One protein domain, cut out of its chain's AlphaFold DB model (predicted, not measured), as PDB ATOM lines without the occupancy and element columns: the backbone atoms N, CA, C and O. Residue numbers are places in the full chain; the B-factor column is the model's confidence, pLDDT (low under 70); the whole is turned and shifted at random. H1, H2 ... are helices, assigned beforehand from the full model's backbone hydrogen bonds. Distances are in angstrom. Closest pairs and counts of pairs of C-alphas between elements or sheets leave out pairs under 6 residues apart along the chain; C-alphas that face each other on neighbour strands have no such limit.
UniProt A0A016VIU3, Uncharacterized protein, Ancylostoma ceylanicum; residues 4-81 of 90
ATOM      1  N   LEU A   4      74.119  24.744  50.670       89.81
ATOM      2  CA  LEU A   4      73.690  23.346  50.724       89.81
ATOM      3  C   LEU A   4      72.175  23.206  50.926       89.81
ATOM      4  O   LEU A   4      71.534  22.382  50.285       89.81
ATOM      5  N   HIS A   5      71.588  24.051  51.775       91.44
ATOM      6  CA  HIS A   5      70.148  24.042  52.015       91.44
ATOM      7  C   HIS A   5      69.370  24.447  50.755       91.44
ATOM      8  O   HIS A   5      68.365  23.821  50.427       91.44
ATOM      9  N   LYS A   6      69.875  25.440  50.008       96.19
ATOM     10  CA  LYS A   6      69.301  25.841  48.716       96.19
ATOM     11  C   LYS A   6      69.329  24.687  47.704       96.19
ATOM     12  O   LYS A   6      68.295  24.384  47.120       96.19
ATOM     13  N   ILE A   7      70.469  24.008  47.559       96.19
ATOM     14  CA  ILE A   7      70.618  22.869  46.637       96.19
ATOM     15  C   ILE A   7      69.671  21.724  47.018       96.19
ATOM     16  O   ILE A   7      68.998  21.170  46.154       96.19
ATOM     17  N   CYS A   8      69.558  21.393  48.309       93.56
ATOM     18  CA  CYS A   8      68.611  20.371  48.761       93.56
ATOM     19  C   CYS A   8      67.168  20.716  48.367       93.56
ATOM     20  O   CYS A   8      66.439  19.843  47.899       93.56
ATOM     21  N   HIS A   9      66.761  21.980  48.512       94.94
ATOM     22  CA  HIS A   9      65.434  22.421  48.084       94.94
ATOM     23  C   HIS A   9      65.223  22.277  46.572       94.94
ATOM     24  O   HIS A   9      64.182  21.766  46.162       94.94
ATOM     25  N   GLU A  10      66.204  22.664  45.756       96.44
ATOM     26  CA  GLU A  10      66.142  22.530  44.292       96.44
ATOM     27  C   GLU A  10      66.032  21.059  43.855       96.44
ATOM     28  O   GLU A  10      65.228  20.720  42.981       96.44
ATOM     29  N   ILE A  11      66.772  20.158  44.513       95.19
ATOM     30  CA  ILE A  11      66.667  18.709  44.286       95.19
ATOM     31  C   ILE A  11      65.256  18.220  44.625       95.19
ATOM     32  O   ILE A  11      64.625  17.563  43.801       95.19
ATOM     33  N   ILE A  12      64.723  18.566  45.802       94.62
ATOM     34  CA  ILE A  12      63.382  18.130  46.229       94.62
ATOM     35  C   ILE A  12      62.304  18.624  45.254       94.62
ATOM     36  O   ILE A  12      61.422  17.854  44.870       94.62
ATOM     37  N   GLN A  13      62.385  19.883  44.816       96.81
ATOM     38  CA  GLN A  13      61.455  20.448  43.834       96.81
ATOM     39  C   GLN A  13      61.512  19.697  42.501       96.81
ATOM     40  O   GLN A  13      60.467  19.374  41.935       96.81
ATOM     41  N   THR A  14      62.718  19.361  42.043       97.25
ATOM     42  CA  THR A  14      62.934  18.582  40.819       97.25
ATOM     43  C   THR A  14      62.298  17.197  40.938       97.25
ATOM     44  O   THR A  14      61.521  16.791  40.075       97.25
ATOM     45  N   LEU A  15      62.552  16.484  42.038       97.00
ATOM     46  CA  LEU A  15      61.980  15.155  42.270       97.00
ATOM     47  C   LEU A  15      60.448  15.194  42.263       97.00
ATOM     48  O   LEU A  15      59.813  14.337  41.648       97.00
ATOM     49  N   HIS A  16      59.859  16.218  42.886       96.06
ATOM     50  CA  HIS A  16      58.413  16.403  42.910       96.06
ATOM     51  C   HIS A  16      57.841  16.689  41.514       96.06
ATOM     52  O   HIS A  16      56.870  16.048  41.109       96.06
ATOM     53  N   GLN A  17      58.464  17.593  40.749       98.12
ATOM     54  CA  GLN A  17      58.035  17.945  39.392       98.12
ATOM     55  C   GLN A  17      58.003  16.726  38.460       98.12
ATOM     56  O   GLN A  17      57.058  16.564  37.688       98.12
ATOM     57  N   TYR A  18      59.009  15.855  38.553       97.50
ATOM     58  CA  TYR A  18      59.137  14.674  37.695       97.50
ATOM     59  C   TYR A  18      58.548  13.395  38.306       97.50
ATOM     60  O   TYR A  18      58.672  12.328  37.709       97.50
ATOM     61  N   ARG A  19      57.893  13.483  39.474       96.44
ATOM     62  CA  ARG A  19      57.340  12.332  40.216       96.44
ATOM     63  C   ARG A  19      58.372  11.220  40.462       96.44
ATOM     64  O   ARG A  19      58.050  10.034  40.409       96.44
ATOM     65  N   ILE A  20      59.617  11.605  40.735       96.56
ATOM     66  CA  ILE A  20      60.710  10.678  41.032       96.56
ATOM     67  C   ILE A  20      60.654  10.321  42.519       96.56
ATOM     68  O   ILE A  20      60.725  11.192  43.384       96.56
ATOM     69  N   CYS A  21      60.565   9.027  42.824       93.50
ATOM     70  CA  CYS A  21      60.704   8.533  44.189       93.50
ATOM     71  C   CYS A  21      62.193   8.369  44.521       93.50
ATOM     72  O   CYS A  21      62.857   7.481  43.987       93.50
ATOM     73  N   LEU A  22      62.726   9.232  45.389       90.12
ATOM     74  CA  LEU A  22      64.088   9.101  45.902       90.12
ATOM     75  C   LEU A  22      64.076   8.292  47.202       90.12
ATOM     76  O   LEU A  22      63.506   8.726  48.202       90.12
ATOM     77  N   VAL A  23      64.768   7.156  47.204       91.19
ATOM     78  CA  VAL A  23      65.024   6.366  48.413       91.19
ATOM     79  C   VAL A  23      66.481   6.561  48.808       91.19
ATOM     80  O   VAL A  23      67.386   5.988  48.203       91.19
ATOM     81  N   ALA A  24      66.718   7.385  49.826       86.00
ATOM     82  CA  ALA A  24      68.046   7.536  50.402       86.00
ATOM     83  C   ALA A  24      68.314   6.377  51.371       86.00
ATOM     84  O   ALA A  24      67.613   6.223  52.371       86.00
ATOM     85  N   LYS A  25      69.338   5.570  51.087       88.25
ATOM     86  CA  LYS A  25      69.827   4.538  52.004       88.25
ATOM     87  C   LYS A  25      71.202   4.941  52.508       88.25
ATOM     88  O   LYS A  25      72.138   5.073  51.727       88.25
ATOM     89  N   TRP A  26      71.316   5.125  53.817       88.81
ATOM     90  CA  TRP A  26      72.616   5.268  54.454       88.81
ATOM     91  C   TRP A  26      73.257   3.884  54.605       88.81
ATOM     92  O   TRP A  26      72.601   2.940  55.050       88.81
ATOM     93  N   ILE A  27      74.522   3.764  54.203       88.38
ATOM     94  CA  ILE A  27      75.314   2.539  54.328       88.38
ATOM     95  C   ILE A  27      76.409   2.810  55.371       88.38
ATOM     96  O   ILE A  27      77.157   3.777  55.195       88.38
ATOM     97  N   PRO A  28      76.515   1.999  56.444       93.69
ATOM     98  CA  PRO A  28      77.609   2.106  57.401       93.69
ATOM     99  C   PRO A  28      78.965   2.036  56.707       93.69
ATOM    100  O   PRO A  28      79.134   1.314  55.721       93.69
ATOM    101  N   ARG A  29      79.954   2.760  57.231       86.56
ATOM    102  CA  ARG A  29      81.271   2.848  56.592       86.56
ATOM    103  C   ARG A  29      81.944   1.482  56.473       86.56
ATOM    104  O   ARG A  29      82.584   1.206  55.462       86.56
ATOM    105  N   GLU A  30      81.735   0.618  57.456       92.88
ATOM    106  CA  GLU A  30      82.236  -0.756  57.504       92.88
ATOM    107  C   GLU A  30      81.694  -1.600  56.339       92.88
ATOM    108  O   GLU A  30      82.363  -2.513  55.868       92.88
ATOM    109  N   MET A  31      80.503  -1.263  55.832       92.31
ATOM    110  CA  MET A  31      79.855  -1.928  54.697       92.31
ATOM    111  C   MET A  31      80.124  -1.226  53.356       92.31
ATOM    112  O   MET A  31      79.813  -1.787  52.310       92.31
ATOM    113  N   ASN A  32      80.715  -0.025  53.355       90.88
ATOM    114  CA  ASN A  32      81.006   0.746  52.139       90.88
ATOM    115  C   ASN A  32      82.378   0.423  51.522       90.88
ATOM    116  O   ASN A  32      82.810   1.094  50.587       90.88
ATOM    117  N   TRP A  33      83.092  -0.569  52.057       90.94
ATOM    118  CA  TRP A  33      84.483  -0.849  51.699       90.94
ATOM    119  C   TRP A  33      84.667  -1.147  50.200       90.94
ATOM    120  O   TRP A  33      85.636  -0.674  49.612       90.94
ATOM    121  N   GLU A  34      83.725  -1.842  49.554       87.81
ATOM    122  CA  GLU A  34      83.783  -2.130  48.111       87.81
ATOM    123  C   GLU A  34      83.706  -0.854  47.268       87.81
ATOM    124  O   GLU A  34      84.521  -0.659  46.368       87.81
ATOM    125  N   ALA A  35      82.778   0.052  47.588       85.00
ATOM    126  CA  ALA A  35      82.637   1.338  46.905       85.00
ATOM    127  C   ALA A  35      83.821   2.275  47.200       85.00
ATOM    128  O   ALA A  35      84.301   2.992  46.318       85.00
ATOM    129  N   ASP A  36      84.345   2.240  48.424       84.12
ATOM    130  CA  ASP A  36      85.570   2.940  48.812       84.12
ATOM    131  C   ASP A  36      86.789   2.439  48.023       84.12
ATOM    132  O   ASP A  36      87.634   3.243  47.635       84.12
ATOM    133  N   ILE A  37      86.901   1.131  47.774       85.81
ATOM    134  CA  ILE A  37      87.969   0.567  46.938       85.81
ATOM    135  C   ILE A  37      87.728   0.920  45.473       85.81
ATOM    136  O   ILE A  37      88.654   1.385  44.816       85.81
ATOM    137  N   ALA A  38      86.509   0.748  44.960       80.00
ATOM    138  CA  ALA A  38      86.167   1.041  43.571       80.00
ATOM    139  C   ALA A  38      86.394   2.517  43.213       80.00
ATOM    140  O   ALA A  38      86.959   2.810  42.170       80.00
ATOM    141  N   SER A  39      86.049   3.450  44.105       77.12
ATOM    142  CA  SER A  39      86.309   4.885  43.903       77.12
ATOM    143  C   SER A  39      87.797   5.251  43.927       77.12
ATOM    144  O   SER A  39      88.200   6.237  43.312       77.12
ATOM    145  N   ARG A  40      88.630   4.460  44.614       73.75
ATOM    146  CA  ARG A  40      90.100   4.590  44.591       73.75
ATOM    147  C   ARG A  40      90.735   3.855  43.422       73.75
ATOM    148  O   ARG A  40      91.867   4.161  43.054       73.75
ATOM    149  N   ARG A  41      90.022   2.889  42.847       68.25
ATOM    150  CA  ARG A  41      90.394   2.177  41.630       68.25
ATOM    151  C   ARG A  41      90.081   3.090  40.447       68.25
ATOM    152  O   ARG A  41      89.148   2.871  39.689       68.25
ATOM    153  N   ILE A  42      90.860   4.165  40.360       60.50
ATOM    154  CA  ILE A  42      90.887   5.064  39.214       60.50
ATOM    155  C   ILE A  42      91.244   4.202  38.009       60.50
ATOM    156  O   ILE A  42      92.320   3.600  37.981       60.50
ATOM    157  N   ASP A  43      90.337   4.137  37.041       59.59
ATOM    158  CA  ASP A  43      90.691   3.688  35.707       59.59
ATOM    159  C   ASP A  43      91.661   4.726  35.134       59.59
ATOM    160  O   ASP A  43      91.290   5.851  34.780       59.59
ATOM    161  N   LEU A  44      92.951   4.405  35.196       55.31
ATOM    162  CA  LEU A  44      94.019   5.301  34.762       55.31
ATOM    163  C   LEU A  44      93.953   5.570  33.252       55.31
ATOM    164  O   LEU A  44      94.576   6.540  32.809       55.31
ATOM    165  N   ASP A  45      93.190   4.771  32.500       55.03
ATOM    166  CA  ASP A  45      93.126   4.835  31.044       55.03
ATOM    167  C   ASP A  45      92.022   5.773  30.510       55.03
ATOM    168  O   ASP A  45      92.134   6.239  29.375       55.03
ATOM    169  N   ASP A  46      91.034   6.174  31.326       55.56
ATOM    170  CA  ASP A  46      89.764   6.722  30.801       55.56
ATOM    171  C   ASP A  46      89.476   8.219  31.052       55.56
ATOM    172  O   ASP A  46      88.470   8.754  30.586       55.56
ATOM    173  N   TRP A  47      90.337   8.966  31.746       71.50
ATOM    174  CA  TRP A  47      90.013  10.351  32.153       71.50
ATOM    175  C   TRP A  47      90.364  11.450  31.122       71.50
ATOM    176  O   TRP A  47      90.468  12.627  31.474       71.50
ATOM    177  N   GLY A  48      90.528  11.104  29.841       76.25
ATOM    178  CA  GLY A  48      90.940  12.033  28.777       76.25
ATOM    179  C   GLY A  48      89.920  12.195  27.648       76.25
ATOM    180  O   GLY A  48      89.188  11.274  27.303       76.25
ATOM    181  N   ILE A  49      89.908  13.365  27.002       84.12
ATOM    182  CA  ILE A  49      89.160  13.552  25.749       84.12
ATOM    183  C   ILE A  49      89.878  12.866  24.577       84.12
ATOM    184  O   ILE A  49      91.112  12.776  24.530       84.12
ATOM    185  N   THR A  50      89.110  12.416  23.585       87.00
ATOM    186  CA  THR A  50      89.665  11.865  22.343       87.00
ATOM    187  C   THR A  50      90.462  12.924  21.574       87.00
ATOM    188  O   THR A  50      90.299  14.131  21.769       87.00
ATOM    189  N   HIS A  51      91.334  12.480  20.663       87.44
ATOM    190  CA  HIS A  51      92.140  13.402  19.856       87.44
ATOM    191  C   HIS A  51      91.268  14.330  18.997       87.44
ATOM    192  O   HIS A  51      91.531  15.523  18.943       87.44
ATOM    193  N   SER A  52      90.173  13.814  18.432       92.44
ATOM    194  CA  SER A  52      89.244  14.602  17.615       92.44
ATOM    195  C   SER A  52      88.581  15.742  18.393       92.44
ATOM    196  O   SER A  52      88.431  16.848  17.874       92.44
ATOM    197  N   ILE A  53      88.217  15.512  19.658       92.25
ATOM    198  CA  ILE A  53      87.664  16.563  20.519       92.25
ATOM    199  C   ILE A  53      88.746  17.588  20.874       92.25
ATOM    200  O   ILE A  53      88.482  18.790  20.833       92.25
ATOM    201  N   ALA A  54      89.973  17.140  21.158       90.88
ATOM    202  CA  ALA A  54      91.092  18.043  21.421       90.88
ATOM    203  C   ALA A  54      91.399  18.943  20.210       90.88
ATOM    204  O   ALA A  54      91.532  20.158  20.359       90.88
ATOM    205  N   GLU A  55      91.435  18.381  19.001       92.88
ATOM    206  CA  GLU A  55      91.608  19.130  17.752       92.88
ATOM    207  C   GLU A  55      90.489  20.152  17.533       92.88
ATOM    208  O   GLU A  55      90.765  21.310  17.211       92.88
ATOM    209  N   ALA A  56      89.229  19.756  17.744       95.62
ATOM    210  CA  ALA A  56      88.083  20.648  17.585       95.62
ATOM    211  C   ALA A  56      88.153  21.848  18.546       95.62
ATOM    212  O   ALA A  56      87.885  22.984  18.141       95.62
ATOM    213  N   ILE A  57      88.558  21.615  19.798       94.31
ATOM    214  CA  ILE A  57      88.761  22.673  20.794       94.31
ATOM    215  C   ILE A  57      89.900  23.601  20.351       94.31
ATOM    216  O   ILE A  57      89.712  24.816  20.288       94.31
ATOM    217  N   GLN A  58      91.055  23.059  19.967       93.88
ATOM    218  CA  GLN A  58      92.196  23.887  19.559       93.88
ATOM    219  C   GLN A  58      91.924  24.686  18.280       93.88
ATOM    220  O   GLN A  58      92.345  25.834  18.161       93.88
ATOM    221  N   LYS A  59      91.169  24.129  17.329       94.88
ATOM    222  CA  LYS A  59      90.755  24.861  16.126       94.88
ATOM    223  C   LYS A  59      89.861  26.055  16.465       94.88
ATOM    224  O   LYS A  59      89.918  27.073  15.781       94.88
ATOM    225  N   ARG A  60      89.026  25.928  17.498       96.69
ATOM    226  CA  ARG A  60      88.066  26.965  17.890       96.69
ATOM    227  C   ARG A  60      88.664  28.033  18.805       96.69
ATOM    228  O   ARG A  60      88.300  29.195  18.661       96.69
ATOM    229  N   TRP A  61      89.546  27.657  19.729       94.75
ATOM    230  CA  TRP A  61      90.076  28.557  20.766       94.75
ATOM    231  C   TRP A  61      91.589  28.810  20.680       94.75
ATOM    232  O   TRP A  61      92.121  29.572  21.482       94.75
ATOM    233  N   GLY A  62      92.274  28.225  19.695       91.25
ATOM    234  CA  GLY A  62      93.714  28.368  19.481       91.25
ATOM    235  C   GLY A  62      94.516  27.131  19.900       91.25
ATOM    236  O   GLY A  62      94.077  26.310  20.704       91.25
ATOM    237  N   ALA A  63      95.716  26.993  19.331       92.06
ATOM    238  CA  ALA A  63      96.599  25.859  19.590       92.06
ATOM    239  C   ALA A  63      97.166  25.914  21.017       92.06
ATOM    240  O   ALA A  63      97.956  26.801  21.353       92.06
ATOM    241  N   ALA A  64      96.778  24.953  21.855       90.19
ATOM    242  CA  ALA A  64      97.286  24.840  23.210       90.19
ATOM    243  C   ALA A  64      98.658  24.155  23.205       90.19
ATOM    244  O   ALA A  64      98.884  23.157  22.524       90.19
ATOM    245  N   ARG A  65      99.588  24.685  24.004       90.88
ATOM    246  CA  ARG A  65     100.921  24.082  24.186       90.88
ATOM    247  C   ARG A  65     101.027  23.240  25.456       90.88
ATOM    248  O   ARG A  65     101.908  22.391  25.536       90.88
ATOM    249  N   LEU A  66     100.131  23.454  26.423       87.00
ATOM    250  CA  LEU A  66     100.152  22.830  27.742       87.00
ATOM    251  C   LEU A  66      98.827  22.120  28.033       87.00
ATOM    252  O   LEU A  66      97.769  22.742  27.973       87.00
ATOM    253  N   TYR A  67      98.903  20.847  28.419       86.06
ATOM    254  CA  TYR A  67      97.750  20.058  28.841       86.06
ATOM    255  C   TYR A  67      97.816  19.740  30.340       86.06
ATOM    256  O   TYR A  67      98.656  18.968  30.791       86.06
ATOM    257  N   LEU A  68      96.951  20.368  31.136       84.75
ATOM    258  CA  LEU A  68      97.068  20.402  32.607       84.75
ATOM    259  C   LEU A  68      96.720  19.083  33.314       84.75
ATOM    260  O   LEU A  68      97.023  18.908  34.489       84.75
ATOM    261  N   PHE A  69      96.053  18.182  32.605       76.75
ATOM    262  CA  PHE A  69      95.415  17.000  33.162       76.75
ATOM    263  C   PHE A  69      95.720  15.822  32.241       76.75
ATOM    264  O   PHE A  69      94.842  15.338  31.533       76.75
ATOM    265  N   ALA A  70      96.995  15.424  32.193       79.62
ATOM    266  CA  ALA A  70      97.450  14.372  31.292       79.62
ATOM    267  C   ALA A  70      98.530  13.464  31.885       79.62
ATOM    268  O   ALA A  70      99.262  13.810  32.806       79.62
ATOM    269  N   THR A  71      98.668  12.291  31.294       77.69
ATOM    270  CA  THR A  71      99.798  11.379  31.433       77.69
ATOM    271  C   THR A  71     100.636  11.409  30.154       77.69
ATOM    272  O   THR A  71     100.243  11.970  29.128       77.69
ATOM    273  N   SER A  72     101.789  10.740  30.177       79.75
ATOM    274  CA  SER A  72     102.575  10.506  28.963       79.75
ATOM    275  C   SER A  72     101.799   9.723  27.896       79.75
ATOM    276  O   SER A  72     102.060   9.926  26.712       79.75
ATOM    277  N   SER A  73     100.845   8.873  28.295       78.38
ATOM    278  CA  SER A  73     100.038   8.051  27.387       78.38
ATOM    279  C   SER A  73      98.851   8.793  26.766       78.38
ATOM    280  O   SER A  73      98.477   8.478  25.639       78.38
ATOM    281  N   ASN A  74      98.272   9.797  27.439       82.81
ATOM    282  CA  ASN A  74      97.065  10.481  26.954       82.81
ATOM    283  C   ASN A  74      97.282  11.941  26.508       82.81
ATOM    284  O   ASN A  74      96.323  12.587  26.068       82.81
ATOM    285  N   LYS A  75      98.520  12.459  26.565       86.81
ATOM    286  CA  LYS A  75      98.825  13.853  26.207       86.81
ATOM    287  C   LYS A  75      98.346  14.224  24.798       86.81
ATOM    288  O   LYS A  75      98.504  13.461  23.845       86.81
ATOM    289  N   LYS A  76      97.781  15.427  24.663       88.19
ATOM    290  CA  LYS A  76      97.327  16.014  23.384       88.19
ATOM    291  C   LYS A  76      98.126  17.255  22.972       88.19
ATOM    292  O   LYS A  76      97.887  17.805  21.904       88.19
ATOM    293  N   CYS A  77      99.080  17.661  23.808       88.19
ATOM    294  CA  CYS A  77      99.945  18.815  23.603       88.19
ATOM    295  C   CYS A  77     101.412  18.427  23.838       88.19
ATOM    296  O   CYS A  77     101.711  17.369  24.401       88.19
ATOM    297  N   GLU A  78     102.318  19.308  23.412       87.81
ATOM    298  CA  GLU A  78     103.768  19.173  23.592       87.81
ATOM    299  C   GLU A  78     104.134  18.997  25.073       87.81
ATOM    300  O   GLU A  78     104.816  18.034  25.438       87.81
ATOM    301  N   TYR A  79     103.592  19.873  25.925       88.50
ATOM    302  CA  TYR A  79     103.788  19.855  27.370       88.50
ATOM    303  C   TYR A  79     102.525  19.383  28.087       88.50
ATOM    304  O   TYR A  79     101.402  19.670  27.662       88.50
ATOM    305  N   PHE A  80     102.695  18.688  29.210       88.62
ATOM    306  CA  PHE A  80     101.579  18.266  30.047       88.62
ATOM    307  C   PHE A  80     101.946  18.224  31.532       88.62
ATOM    308  O   PHE A  80     103.116  18.074  31.883       88.62
ATOM    309  N   ILE A  81     100.935  18.343  32.393       83.56
ATOM    310  CA  ILE A  81     101.053  18.175  33.843       83.56
ATOM    311  C   ILE A  81     100.330  16.891  34.237       83.56
ATOM    312  O   ILE A  81      99.172  16.673  33.874       83.56
TER     313      ILE A  81
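What this domain is: This is residues 4 to 81 of the 90 residues of an uncharacterized protein of Ancylostoma ceylanicum (UniProt A0A016VIU3). The printed part is an open, wide U with no closed core: H1 is at one tip, H2 is at the base, and H3 is on the far arm beside the looping residues 62 to 81. The stretch 18 to 32 makes most of the first arm, and residues 41 to 50 lead from the base to the second. The printed part has 78 residues with three named helices, in the order H1, H2, H3, and no named strand. The class is all helix, though under half of the residues, 33 of 78, are in named elements. The whole is extended, with a radius of gyration of the C-alphas of 20.2 A and spans of 47 by 35 by 21 A.

Where its parts are: H1 is residues 4 to 17, 20.1 A from first to last C-alpha, and begins with C-alpha 4 at (73.690, 23.346, 50.724). Residues 18 to 32 follow with no named element; residues 29 to 31 are a helical run too short to be named. H2 is residues 33 to 40, 10.6 A from first to last C-alpha, with C-alpha 33 at (84.483, -0.849, 51.699). H3 is residues 51 to 61, 15.3 A long in the same sense, and ends with C-alpha 61 at (90.076, 28.557, 20.766). Residues 62 to 81 hold no named element.

How they stand to each other: H1 touches no helix. H1 and H2 are apart, with no C-alpha of the one within 8 A of the other. By the same test H2 and H3 are apart, and so are H1 and H3. Residues 4 to 11 and 13 to 17 of H1 stand free, as does H2 within the free stretch 23 to 43; of H3, residues 56 to 61 stand free. After H3, residues 66 to 67 pair with residues 79 to 80 as short parallel stretches. In H1, H2 and H3 every O i to N i+4 pair is within hydrogen-bond range.

The domain as a whole: The two C-alphas farthest apart, those of Arg 19 and Glu 78, are 49.8 A from each other, and the first and last printed C-alphas, of Leu 4 and Ile 81, are 32.6 A apart. The printed part has no cut. The link from H1 to H2, 15 residues, is long; the link from H2 to H3, 10 residues, is short but not tight. The mean pLDDT of the printed part is 86.9, and the model's confidence is under 70 at residues 41 to 46, in the link from H2 to H3.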